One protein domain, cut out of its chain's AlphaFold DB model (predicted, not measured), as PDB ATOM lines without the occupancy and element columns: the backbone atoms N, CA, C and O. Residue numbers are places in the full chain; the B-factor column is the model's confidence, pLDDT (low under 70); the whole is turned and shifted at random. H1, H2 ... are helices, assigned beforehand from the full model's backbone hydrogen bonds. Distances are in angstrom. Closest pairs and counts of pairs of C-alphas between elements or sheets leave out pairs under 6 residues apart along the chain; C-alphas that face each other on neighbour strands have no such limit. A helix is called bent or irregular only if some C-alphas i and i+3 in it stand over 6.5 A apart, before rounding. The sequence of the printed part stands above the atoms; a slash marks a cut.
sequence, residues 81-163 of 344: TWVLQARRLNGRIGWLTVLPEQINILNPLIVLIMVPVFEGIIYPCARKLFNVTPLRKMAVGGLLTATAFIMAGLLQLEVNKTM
ATOM      1  N   THR A  81     172.426 161.853 209.686       90.62
ATOM      2  CA  THR A  81     173.167 162.719 210.612       90.62
ATOM      3  C   THR A  81     173.795 161.936 211.760       90.62
ATOM      4  O   THR A  81     174.951 162.181 212.105       90.62
ATOM      5  N   TRP A  82     173.077 160.965 212.329       89.56
ATOM      6  CA  TRP A  82     173.613 160.153 213.425       89.56
ATOM      7  C   TRP A  82     174.703 159.192 212.946       89.56
ATOM      8  O   TRP A  82     175.662 158.956 213.676       89.56
ATOM      9  N   VAL A  83     174.633 158.714 211.699       88.88
ATOM     10  CA  VAL A  83     175.719 157.932 211.085       88.88
ATOM     11  C   VAL A  83     176.965 158.801 210.896       88.88
ATOM     12  O   VAL A  83     178.068 158.357 211.210       88.88
ATOM     13  N   LEU A  84     176.820 160.059 210.458       87.94
ATOM     14  CA  LEU A  84     177.948 161.001 210.390       87.94
ATOM     15  C   LEU A  84     178.543 161.299 211.772       87.94
ATOM     16  O   LEU A  84     179.763 161.371 211.911       87.94
ATOM     17  N   GLN A  85     177.701 161.475 212.790       88.88
ATOM     18  CA  GLN A  85     178.161 161.647 214.166       88.88
ATOM     19  C   GLN A  85     178.916 160.398 214.648       88.88
ATOM     20  O   GLN A  85     180.012 160.527 215.192       88.88
ATOM     21  N   ALA A  86     178.397 159.201 214.364       87.00
ATOM     22  CA  ALA A  86     179.035 157.931 214.698       87.00
ATOM     23  C   ALA A  86     180.376 157.727 213.977       87.00
ATOM     24  O   ALA A  86     181.319 157.236 214.590       87.00
ATOM     25  N   ARG A  87     180.522 158.185 212.724       86.00
ATOM     26  CA  ARG A  87     181.813 158.179 212.008       86.00
ATOM     27  C   ARG A  87     182.896 158.984 212.720       86.00
ATOM     28  O   ARG A  87     184.069 158.692 212.549       86.00
ATOM     29  N   ARG A  88     182.524 159.966 213.540       84.75
ATOM     30  CA  ARG A  88     183.460 160.796 214.316       84.75
ATOM     31  C   ARG A  88     183.710 160.252 215.726       84.75
ATOM     32  O   ARG A  88     184.462 160.864 216.487       84.75
ATOM     33  N   LEU A  89     183.094 159.131 216.090       83.19
ATOM     34  CA  LEU A  89     183.358 158.398 217.328       83.19
ATOM     35  C   LEU A  89     184.376 157.280 217.068       83.19
ATOM     36  O   LEU A  89     184.658 156.945 215.925       83.19
ATOM     37  N   ASN A  90     184.937 156.710 218.133       77.06
ATOM     38  CA  ASN A  90     185.869 155.576 218.061       77.06
ATOM     39  C   ASN A  90     185.182 154.233 217.740       77.06
ATOM     40  O   ASN A  90     185.862 153.248 217.468       77.06
ATOM     41  N   GLY A  91     183.848 154.163 217.836       76.81
ATOM     42  CA  GLY A  91     183.067 152.953 217.557       76.81
ATOM     43  C   GLY A  91     183.319 151.781 218.511       76.81
ATOM     44  O   GLY A  91     182.827 150.682 218.258       76.81
ATOM     45  N   ARG A  92     184.071 151.969 219.605       75.88
ATOM     46  CA  ARG A  92     184.475 150.886 220.512       75.88
ATOM     47  C   ARG A  92     183.492 150.741 221.675       75.88
ATOM     48  O   ARG A  92     183.362 151.631 222.511       75.88
ATOM     49  N   ILE A  93     182.832 149.589 221.750       75.19
ATOM     50  CA  ILE A  93     181.918 149.193 222.824       75.19
ATOM     51  C   ILE A  93     182.579 148.048 223.601       75.19
ATOM     52  O   ILE A  93     182.424 146.868 223.281       75.19
ATOM     53  N   GLY A  94     183.375 148.401 224.614       74.75
ATOM     54  CA  GLY A  94     184.160 147.438 225.388       74.75
ATOM     55  C   GLY A  94     185.206 146.726 224.525       74.75
ATOM     56  O   GLY A  94     186.174 147.340 224.069       74.75
ATOM     57  N   TRP A  95     185.015 145.424 224.306       69.38
ATOM     58  CA  TRP A  95     185.895 144.595 223.476       69.38
ATOM     59  C   TRP A  95     185.480 144.537 221.999       69.38
ATOM     60  O   TRP A  95     186.225 143.967 221.211       69.38
ATOM     61  N   LEU A  96     184.328 145.110 221.629       71.75
ATOM     62  CA  LEU A  96     183.794 145.116 220.264       71.75
ATOM     63  C   LEU A  96     184.031 146.462 219.575       71.75
ATOM     64  O   LEU A  96     183.713 147.509 220.135       71.75
ATOM     65  N   THR A  97     184.482 146.431 218.324       76.38
ATOM     66  CA  THR A  97     184.500 147.603 217.432       76.38
ATOM     67  C   THR A  97     183.308 147.532 216.477       76.38
ATOM     68  O   THR A  97     183.223 146.611 215.668       76.38
ATOM     69  N   VAL A  98     182.386 148.489 216.562       81.38
ATOM     70  CA  VAL A  98     181.194 148.589 215.705       81.38
ATOM     71  C   VAL A  98     181.443 149.616 214.607       81.38
ATOM     72  O   VAL A  98     181.990 150.689 214.864       81.38
ATOM     73  N   LEU A  99     181.046 149.302 213.372       82.19
ATOM     74  CA  LEU A  99     181.137 150.259 212.270       82.19
ATOM     75  C   LEU A  99     179.949 151.240 212.308       82.19
ATOM     76  O   LEU A  99     178.829 150.822 212.606       82.19
ATOM     77  N   PRO A 100     180.133 152.515 211.920       81.62
ATOM     78  CA  PRO A 100     179.079 153.533 211.994       81.62
ATOM     79  C   PRO A 100     177.789 153.155 211.254       81.62
ATOM     80  O   PRO A 100     176.690 153.419 211.729       81.62
ATOM     81  N   GLU A 101     177.909 152.487 210.108       79.31
ATOM     82  CA  GLU A 101     176.765 152.071 209.285       79.31
ATOM     83  C   GLU A 101     175.953 150.935 209.928       79.31
ATOM     84  O   GLU A 101     174.756 150.802 209.674       79.31
ATOM     85  N   GLN A 102     176.571 150.154 210.823       84.94
ATOM     86  CA  GLN A 102     175.914 149.054 211.533       84.94
ATOM     87  C   GLN A 102     174.967 149.545 212.635       84.94
ATOM     88  O   GLN A 102     174.086 148.798 213.054       84.94
ATOM     89  N   ILE A 103     175.082 150.806 213.071       82.88
ATOM     90  CA  ILE A 103     174.201 151.398 214.091       82.88
ATOM     91  C   ILE A 103     172.730 151.378 213.649       82.88
ATOM     92  O   ILE A 103     171.839 151.210 214.481       82.88
ATOM     93  N   ASN A 104     172.456 151.443 212.343       84.69
ATOM     94  CA  ASN A 104     171.090 151.380 211.820       84.69
ATOM     95  C   ASN A 104     170.407 150.021 212.042       84.69
ATOM     96  O   ASN A 104     169.179 149.967 212.110       84.69
ATOM     97  N   ILE A 105     171.168 148.935 212.233       87.00
ATOM     98  CA  ILE A 105     170.620 147.603 212.547       87.00
ATOM     99  C   ILE A 105     169.946 147.600 213.928       87.00
ATOM    100  O   ILE A 105     169.005 146.841 214.164       87.00
ATOM    101  N   LEU A 106     170.369 148.486 214.838       85.94
ATOM    102  CA  LEU A 106     169.776 148.584 216.171       85.94
ATOM    103  C   LEU A 106     168.323 149.064 216.132       85.94
ATOM    104  O   LEU A 106     167.560 148.700 217.019       85.94
ATOM    105  N   ASN A 107     167.906 149.826 215.116       90.19
ATOM    106  CA  ASN A 107     166.539 150.340 215.022       90.19
ATOM    107  C   ASN A 107     165.480 149.211 214.970       90.19
ATOM    108  O   ASN A 107     164.688 149.101 215.911       90.19
ATOM    109  N   PRO A 108     165.481 148.305 213.966       91.50
ATOM    110  CA  PRO A 108     164.520 147.201 213.931       91.50
ATOM    111  C   PRO A 108     164.660 146.251 215.129       91.50
ATOM    112  O   PRO A 108     163.653 145.731 215.604       91.50
ATOM    113  N   LEU A 109     165.875 146.055 215.658       92.88
ATOM    114  CA  LEU A 109     166.104 145.220 216.841       92.88
ATOM    115  C   LEU A 109     165.441 145.809 218.097       92.88
ATOM    116  O   LEU A 109     164.747 145.098 218.823       92.88
ATOM    117  N   ILE A 110     165.614 147.112 218.338       91.56
ATOM    118  CA  ILE A 110     164.987 147.817 219.459       91.56
ATOM    119  C   ILE A 110     163.468 147.782 219.311       91.56
ATOM    120  O   ILE A 110     162.791 147.525 220.301       91.56
ATOM    121  N   VAL A 111     162.921 147.977 218.108       92.94
ATOM    122  CA  VAL A 111     161.469 147.881 217.872       92.94
ATOM    123  C   VAL A 111     160.952 146.473 218.180       92.94
ATOM    124  O   VAL A 111     159.955 146.337 218.888       92.94
ATOM    125  N   LEU A 112     161.651 145.432 217.719       95.06
ATOM    126  CA  LEU A 112     161.279 144.036 217.962       95.06
ATOM    127  C   LEU A 112     161.215 143.702 219.459       95.06
ATOM    128  O   LEU A 112     160.342 142.947 219.879       95.06
ATOM    129  N   ILE A 113     162.114 144.277 220.261       95.56
ATOM    130  CA  ILE A 113     162.147 144.091 221.717       95.56
ATOM    131  C   ILE A 113     161.131 145.005 222.415       95.56
ATOM    132  O   ILE A 113     160.435 144.580 223.335       95.56
ATOM    133  N   MET A 114     161.013 146.263 221.992       92.62
ATOM    134  CA  MET A 114     160.166 147.251 222.659       92.62
ATOM    135  C   MET A 114     158.681 146.980 222.463       92.62
ATOM    136  O   MET A 114     157.928 147.136 223.416       92.62
ATOM    137  N   VAL A 115     158.233 146.536 221.286       93.94
ATOM    138  CA  VAL A 115     156.811 146.230 221.045       93.94
ATOM    139  C   VAL A 115     156.236 145.246 222.083       93.94
ATOM    140  O   VAL A 115     155.260 145.612 222.748       93.94
ATOM    141  N   PRO A 116     156.814 144.046 222.307       94.56
ATOM    142  CA  PRO A 116     156.302 143.120 223.315       94.56
ATOM    143  C   PRO A 116     156.483 143.639 224.748       94.56
ATOM    144  O   PRO A 116     155.619 143.393 225.585       94.56
ATOM    145  N   VAL A 117     157.543 144.400 225.048       95.19
ATOM    146  CA  VAL A 117     157.730 145.021 226.375       95.19
ATOM    147  C   VAL A 117     156.632 146.049 226.662       95.19
ATOM    148  O   VAL A 117     156.057 146.070 227.755       95.19
ATOM    149  N   PHE A 118     156.293 146.884 225.680       91.56
ATOM    150  CA  PHE A 118     155.256 147.893 225.830       91.56
ATOM    151  C   PHE A 118     153.862 147.270 225.951       91.56
ATOM    152  O   PHE A 118     153.117 147.639 226.857       91.56
ATOM    153  N   GLU A 119     153.516 146.303 225.099       91.06
ATOM    154  CA  GLU A 119     152.200 145.647 225.134       91.06
ATOM    155  C   GLU A 119     152.037 144.669 226.307       91.06
ATOM    156  O   GLU A 119     150.967 144.612 226.914       91.06
ATOM    157  N   GLY A 120     153.093 143.939 226.673       90.75
ATOM    158  CA  GLY A 120     153.058 142.923 227.724       90.75
ATOM    159  C   GLY A 120     153.256 143.462 229.140       90.75
ATOM    160  O   GLY A 120     152.681 142.916 230.080       90.75
ATOM    161  N   ILE A 121     154.039 144.533 229.317       91.56
ATOM    162  CA  ILE A 121     154.431 145.024 230.650       91.56
ATOM    163  C   ILE A 121     153.982 146.472 230.860       91.56
ATOM    164  O   ILE A 121     153.218 146.758 231.784       91.56
ATOM    165  N   ILE A 122     154.413 147.395 229.997       90.50
ATOM    166  CA  ILE A 122     154.261 148.836 230.260       90.50
ATOM    167  C   ILE A 122     152.796 149.274 230.182       90.50
ATOM    168  O   ILE A 122     152.305 149.904 231.115       90.50
ATOM    169  N   TYR A 123     152.063 148.945 229.112       90.19
ATOM    170  CA  TYR A 123     150.663 149.357 228.971       90.19
ATOM    171  C   TYR A 123     149.721 148.679 229.975       90.19
ATOM    172  O   TYR A 123     148.826 149.367 230.470       90.19
ATOM    173  N   PRO A 124     149.857 147.382 230.312       88.19
ATOM    174  CA  PRO A 124     149.089 146.776 231.398       88.19
ATOM    175  C   PRO A 124     149.338 147.448 232.752       88.19
ATOM    176  O   PRO A 124     148.374 147.743 233.454       88.19
ATOM    177  N   CYS A 125     150.591 147.760 233.102       89.12
ATOM    178  CA  CYS A 125     150.900 148.474 234.343       89.12
ATOM    179  C   CYS A 125     150.401 149.923 234.317       89.12
ATOM    180  O   CYS A 125     149.755 150.363 235.263       89.12
ATOM    181  N   ALA A 126     150.620 150.655 233.226       88.00
ATOM    182  CA  ALA A 126     150.172 152.038 233.093       88.00
ATOM    183  C   ALA A 126     148.643 152.158 233.163       88.00
ATOM    184  O   ALA A 126     148.142 153.078 233.804       88.00
ATOM    185  N   ARG A 127     147.903 151.196 232.589       88.50
ATOM    186  CA  ARG A 127     146.434 151.130 232.680       88.50
ATOM    187  C   ARG A 127     145.912 150.941 234.106       88.50
ATOM    188  O   ARG A 127     144.767 151.297 234.355       88.50
ATOM    189  N   LYS A 128     146.725 150.423 235.036       85.88
ATOM    190  CA  LYS A 128     146.351 150.336 236.459       85.88
ATOM    191  C   LYS A 128     146.384 151.694 237.162       85.88
ATOM    192  O   LYS A 128     145.663 151.865 238.135       85.88
ATOM    193  N   LEU A 129     147.198 152.641 236.686       84.44
ATOM    194  CA  LEU A 129     147.300 153.979 237.278       84.44
ATOM    195  C   LEU A 129     146.503 155.036 236.499       84.44
ATOM    196  O   LEU A 129     145.902 155.915 237.109       84.44
ATOM    197  N   PHE A 130     146.485 154.976 235.162       85.56
ATOM    198  CA  PHE A 130     145.873 156.006 234.319       85.56
ATOM    199  C   PHE A 130     145.285 155.432 233.023       85.56
ATOM    200  O   PHE A 130     145.807 154.484 232.439       85.56
ATOM    201  N   ASN A 131     144.256 156.091 232.480       85.06
ATOM    202  CA  ASN A 131     143.745 155.768 231.147       85.06
ATOM    203  C   ASN A 131     144.756 156.169 230.057       85.06
ATOM    204  O   ASN A 131     144.976 157.358 229.781       85.06
ATOM    205  N   VAL A 132     145.361 155.160 229.427       85.25
ATOM    206  CA  VAL A 132     146.310 155.313 228.319       85.25
ATOM    207  C   VAL A 132     145.538 155.496 227.011       85.25
ATOM    208  O   VAL A 132     145.122 154.525 226.381       85.25
ATOM    209  N   THR A 133     145.337 156.745 226.591       88.69
ATOM    210  CA  THR A 133     144.709 157.062 225.298       88.69
ATOM    211  C   THR A 133     145.745 157.075 224.163       88.69
ATOM    212  O   THR A 133     146.915 157.380 224.413       88.69
ATOM    213  N   PRO A 134     145.351 156.801 222.903       85.00
ATOM    214  CA  PRO A 134     146.267 156.858 221.756       85.00
ATOM    215  C   PRO A 134     146.982 158.210 221.605       85.00
ATOM    216  O   PRO A 134     148.186 158.247 221.365       85.00
ATOM    217  N   LEU A 135     146.276 159.321 221.846       85.25
ATOM    218  CA  LEU A 135     146.862 160.667 221.805       85.25
ATOM    219  C   LEU A 135     147.937 160.878 222.884       85.25
ATOM    220  O   LEU A 135     148.959 161.502 222.617       85.25
ATOM    221  N   ARG A 136     147.754 160.319 224.090       87.25
ATOM    222  CA  ARG A 136     148.778 160.378 225.148       87.25
ATOM    223  C   ARG A 136     150.017 159.567 224.782       87.25
ATOM    224  O   ARG A 136     151.121 160.024 225.052       87.25
ATOM    225  N   LYS A 137     149.851 158.408 224.129       87.50
ATOM    226  CA  LYS A 137     150.986 157.616 223.622       87.50
ATOM    227  C   LYS A 137     151.817 158.427 222.620       87.50
ATOM    228  O   LYS A 137     153.036 158.476 222.749       87.50
ATOM    229  N   MET A 138     151.156 159.119 221.687       88.38
ATOM    230  CA  MET A 138     151.827 160.008 220.729       88.38
ATOM    231  C   MET A 138     152.575 161.153 221.426       88.38
ATOM    232  O   MET A 138     153.739 161.394 221.120       88.38
ATOM    233  N   ALA A 139     151.946 161.819 222.400       88.44
ATOM    234  CA  ALA A 139     152.579 162.911 223.142       88.44
ATOM    235  C   ALA A 139     153.827 162.456 223.921       88.44
ATOM    236  O   ALA A 139     154.864 163.115 223.862       88.44
ATOM    237  N   VAL A 140     153.761 161.307 224.606       89.56
ATOM    238  CA  VAL A 140     154.912 160.734 225.330       89.56
ATOM    239  C   VAL A 140     156.040 160.359 224.366       89.56
ATOM    240  O   VAL A 140     157.197 160.660 224.648       89.56
ATOM    241  N   GLY A 141     155.723 159.778 223.203       89.94
ATOM    242  CA  GLY A 141     156.716 159.506 222.158       89.94
ATOM    243  C   GLY A 141     157.431 160.774 221.674       89.94
ATOM    244  O   GLY A 141     158.652 160.773 221.515       89.94
ATOM    245  N   GLY A 142     156.699 161.882 221.529       90.25
ATOM    246  CA  GLY A 142     157.275 163.191 221.212       90.25
ATOM    247  C   GLY A 142     158.248 163.697 222.283       90.25
ATOM    248  O   GLY A 142     159.349 164.130 221.952       90.25
ATOM    249  N   LEU A 143     157.891 163.581 223.567       91.81
ATOM    250  CA  LEU A 143     158.770 163.971 224.681       91.81
ATOM    251  C   LEU A 143     160.054 163.126 224.733       91.81
ATOM    252  O   LEU A 143     161.148 163.658 224.942       91.81
ATOM    253  N   LEU A 144     159.939 161.816 224.501       91.50
ATOM    254  CA  LEU A 144     161.093 160.917 224.418       91.50
ATOM    255  C   LEU A 144     161.996 161.270 223.233       91.50
ATOM    256  O   LEU A 144     163.215 161.312 223.387       91.50
ATOM    257  N   THR A 145     161.405 161.602 222.082       91.31
ATOM    258  CA  THR A 145     162.149 162.071 220.903       91.31
ATOM    259  C   THR A 145     162.910 163.356 221.223       91.31
ATOM    260  O   THR A 145     164.110 163.433 220.977       91.31
ATOM    261  N   ALA A 146     162.263 164.342 221.852       92.75
ATOM    262  CA  ALA A 146     162.926 165.579 222.268       92.75
ATOM    263  C   ALA A 146     164.116 165.307 223.205       92.75
ATOM    264  O   ALA A 146     165.195 165.867 223.022       92.75
ATOM    265  N   THR A 147     163.952 164.389 224.161       94.38
ATOM    266  CA  THR A 147     165.021 163.993 225.092       94.38
ATOM    267  C   THR A 147     166.187 163.320 224.363       94.38
ATOM    268  O   THR A 147     167.346 163.629 224.633       94.38
ATOM    269  N   ALA A 148     165.900 162.446 223.394       92.12
ATOM    270  CA  ALA A 148     166.921 161.792 222.579       92.12
ATOM    271  C   ALA A 148     167.760 162.806 221.780       92.12
ATOM    272  O   ALA A 148     168.982 162.686 221.723       92.12
ATOM    273  N   PHE A 149     167.130 163.850 221.232       92.19
ATOM    274  CA  PHE A 149     167.841 164.915 220.519       92.19
ATOM    275  C   PHE A 149     168.702 165.787 221.435       92.19
ATOM    276  O   PHE A 149     169.801 166.176 221.041       92.19
ATOM    277  N   ILE A 150     168.254 166.048 222.667       94.88
ATOM    278  CA  ILE A 150     169.084 166.723 223.674       94.88
ATOM    279  C   ILE A 150     170.343 165.891 223.951       94.88
ATOM    280  O   ILE A 150     171.449 166.426 223.909       94.88
ATOM    281  N   MET A 151     170.196 164.577 224.145       93.44
ATOM    282  CA  MET A 151     171.333 163.671 224.353       93.44
ATOM    283  C   MET A 151     172.284 163.637 223.148       93.44
ATOM    284  O   MET A 151     173.497 163.713 223.331       93.44
ATOM    285  N   ALA A 152     171.758 163.588 221.920       91.44
ATOM    286  CA  ALA A 152     172.567 163.640 220.699       91.44
ATOM    287  C   ALA A 152     173.341 164.966 220.566       91.44
ATOM    288  O   ALA A 152     174.494 164.977 220.128       91.44
ATOM    289  N   GLY A 153     172.730 166.081 220.981       92.62
ATOM    290  CA  GLY A 153     173.377 167.392 221.036       92.62
ATOM    291  C   GLY A 153     174.506 167.451 222.065       92.62
ATOM    292  O   GLY A 153     175.603 167.904 221.740       92.62
ATOM    293  N   LEU A 154     174.281 166.937 223.278       94.31
ATOM    294  CA  LEU A 154     175.317 166.848 224.314       94.31
ATOM    295  C   LEU A 154     176.492 165.970 223.864       94.31
ATOM    296  O   LEU A 154     177.647 166.363 224.012       94.31
ATOM    297  N   LEU A 155     176.202 164.830 223.232       90.94
ATOM    298  CA  LEU A 155     177.221 163.969 222.631       90.94
ATOM    299  C   LEU A 155     178.038 164.719 221.568       90.94
ATOM    300  O   LEU A 155     179.260 164.585 221.526       90.94
ATOM    301  N   GLN A 156     177.395 165.548 220.738       90.31
ATOM    302  CA  GLN A 156     178.097 166.336 219.723       90.31
ATOM    303  C   GLN A 156     179.089 167.331 220.338       90.31
ATOM    304  O   GLN A 156     180.150 167.556 219.757       90.31
ATOM    305  N   LEU A 157     178.773 167.916 221.497       90.44
ATOM    306  CA  LEU A 157     179.685 168.829 222.190       90.44
ATOM    307  C   LEU A 157     180.955 168.110 222.650       90.44
ATOM    308  O   LEU A 157     182.048 168.635 222.449       90.44
ATOM    309  N   GLU A 158     180.828 166.902 223.200       88.25
ATOM    310  CA  GLU A 158     181.993 166.098 223.585       88.25
ATOM    311  C   GLU A 158     182.809 165.661 222.365       88.25
ATOM    312  O   GLU A 158     184.035 165.766 222.357       88.25
ATOM    313  N   VAL A 159     182.139 165.265 221.280       85.38
ATOM    314  CA  VAL A 159     182.806 164.936 220.014       85.38
ATOM    315  C   VAL A 159     183.600 166.129 219.479       85.38
ATOM    316  O   VAL A 159     184.750 165.953 219.076       85.38
ATOM    317  N   ASN A 160     183.034 167.336 219.514       85.31
ATOM    318  CA  ASN A 160     183.703 168.545 219.035       85.31
ATOM    319  C   ASN A 160     184.982 168.865 219.822       85.31
ATOM    320  O   ASN A 160     185.933 169.354 219.224       85.31
ATOM    321  N   LYS A 161     185.053 168.548 221.124       84.56
ATOM    322  CA  LYS A 161     186.289 168.719 221.916       84.56
ATOM    323  C   LYS A 161     187.420 167.798 221.455       84.56
ATOM    324  O   LYS A 161     188.584 168.149 221.585       84.56
ATOM    325  N   THR A 162     187.083 166.620 220.926       78.56
ATOM    326  CA  THR A 162     188.075 165.678 220.374       78.56
ATOM    327  C   THR A 162     188.521 166.034 218.958       78.56
ATOM    328  O   THR A 162     189.444 165.416 218.433       78.56
ATOM    329  N   MET A 163     187.838 166.977 218.308       74.94
ATOM    330  CA  MET A 163     188.220 167.451 216.988       74.94
ATOM    331  C   MET A 163     189.245 168.562 217.111       74.94
ATOM    332  O   MET A 163     189.188 169.416 217.991       74.94
TER     333      MET A 163
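This is residues 81 to 163 of the 344 residues of an uncharacterized protein of Teladorsagia circumcincta (UniProt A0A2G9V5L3). What shape is this? It is an open frame: two long helices, H2 and H3, stand apart, joined by a tight link at one end, with short H1 between them at the other. How is it made up? The 83 printed residues hold named helices H1, H2, H3 in that order and no named strand, class all helix; the whole is loose, radius of gyration of the C-alphas 16.8 A, spanning 48 by 24 by 19 A.

What touches? H1, residues 81 to 87, touches H2, residues 100 to 129, with H2's residues 100 to 103 alone; the closest C-alphas, of Ala 86 and Pro 100, are 5.2 A apart. And H3? H3, residues 134 to 161, is close but not clearly touching H1: their closest C-alphas, of Gln 85 and Gln 156, are 7.3 A apart. Are the backbones whole? Every O i to N i+4 pair is within hydrogen-bond range in H1 and H3, against 15 of 26 in H2.

Where does H1 begin? C-alpha 81 is at (173.167, 162.719, 210.612). How long are the others? H2 spans 40.6 A with a kink of 46 degrees near residue 117, and is irregular, only just: C-alphas 120 and 123 are 7.0 A apart. H3 spans 41.7 A, ending at (186.289, 168.719, 221.916).

Is it unbroken? The printed part has no cut; the link H1 to H2 is long. Where is confidence low? Residue 95 is under 70.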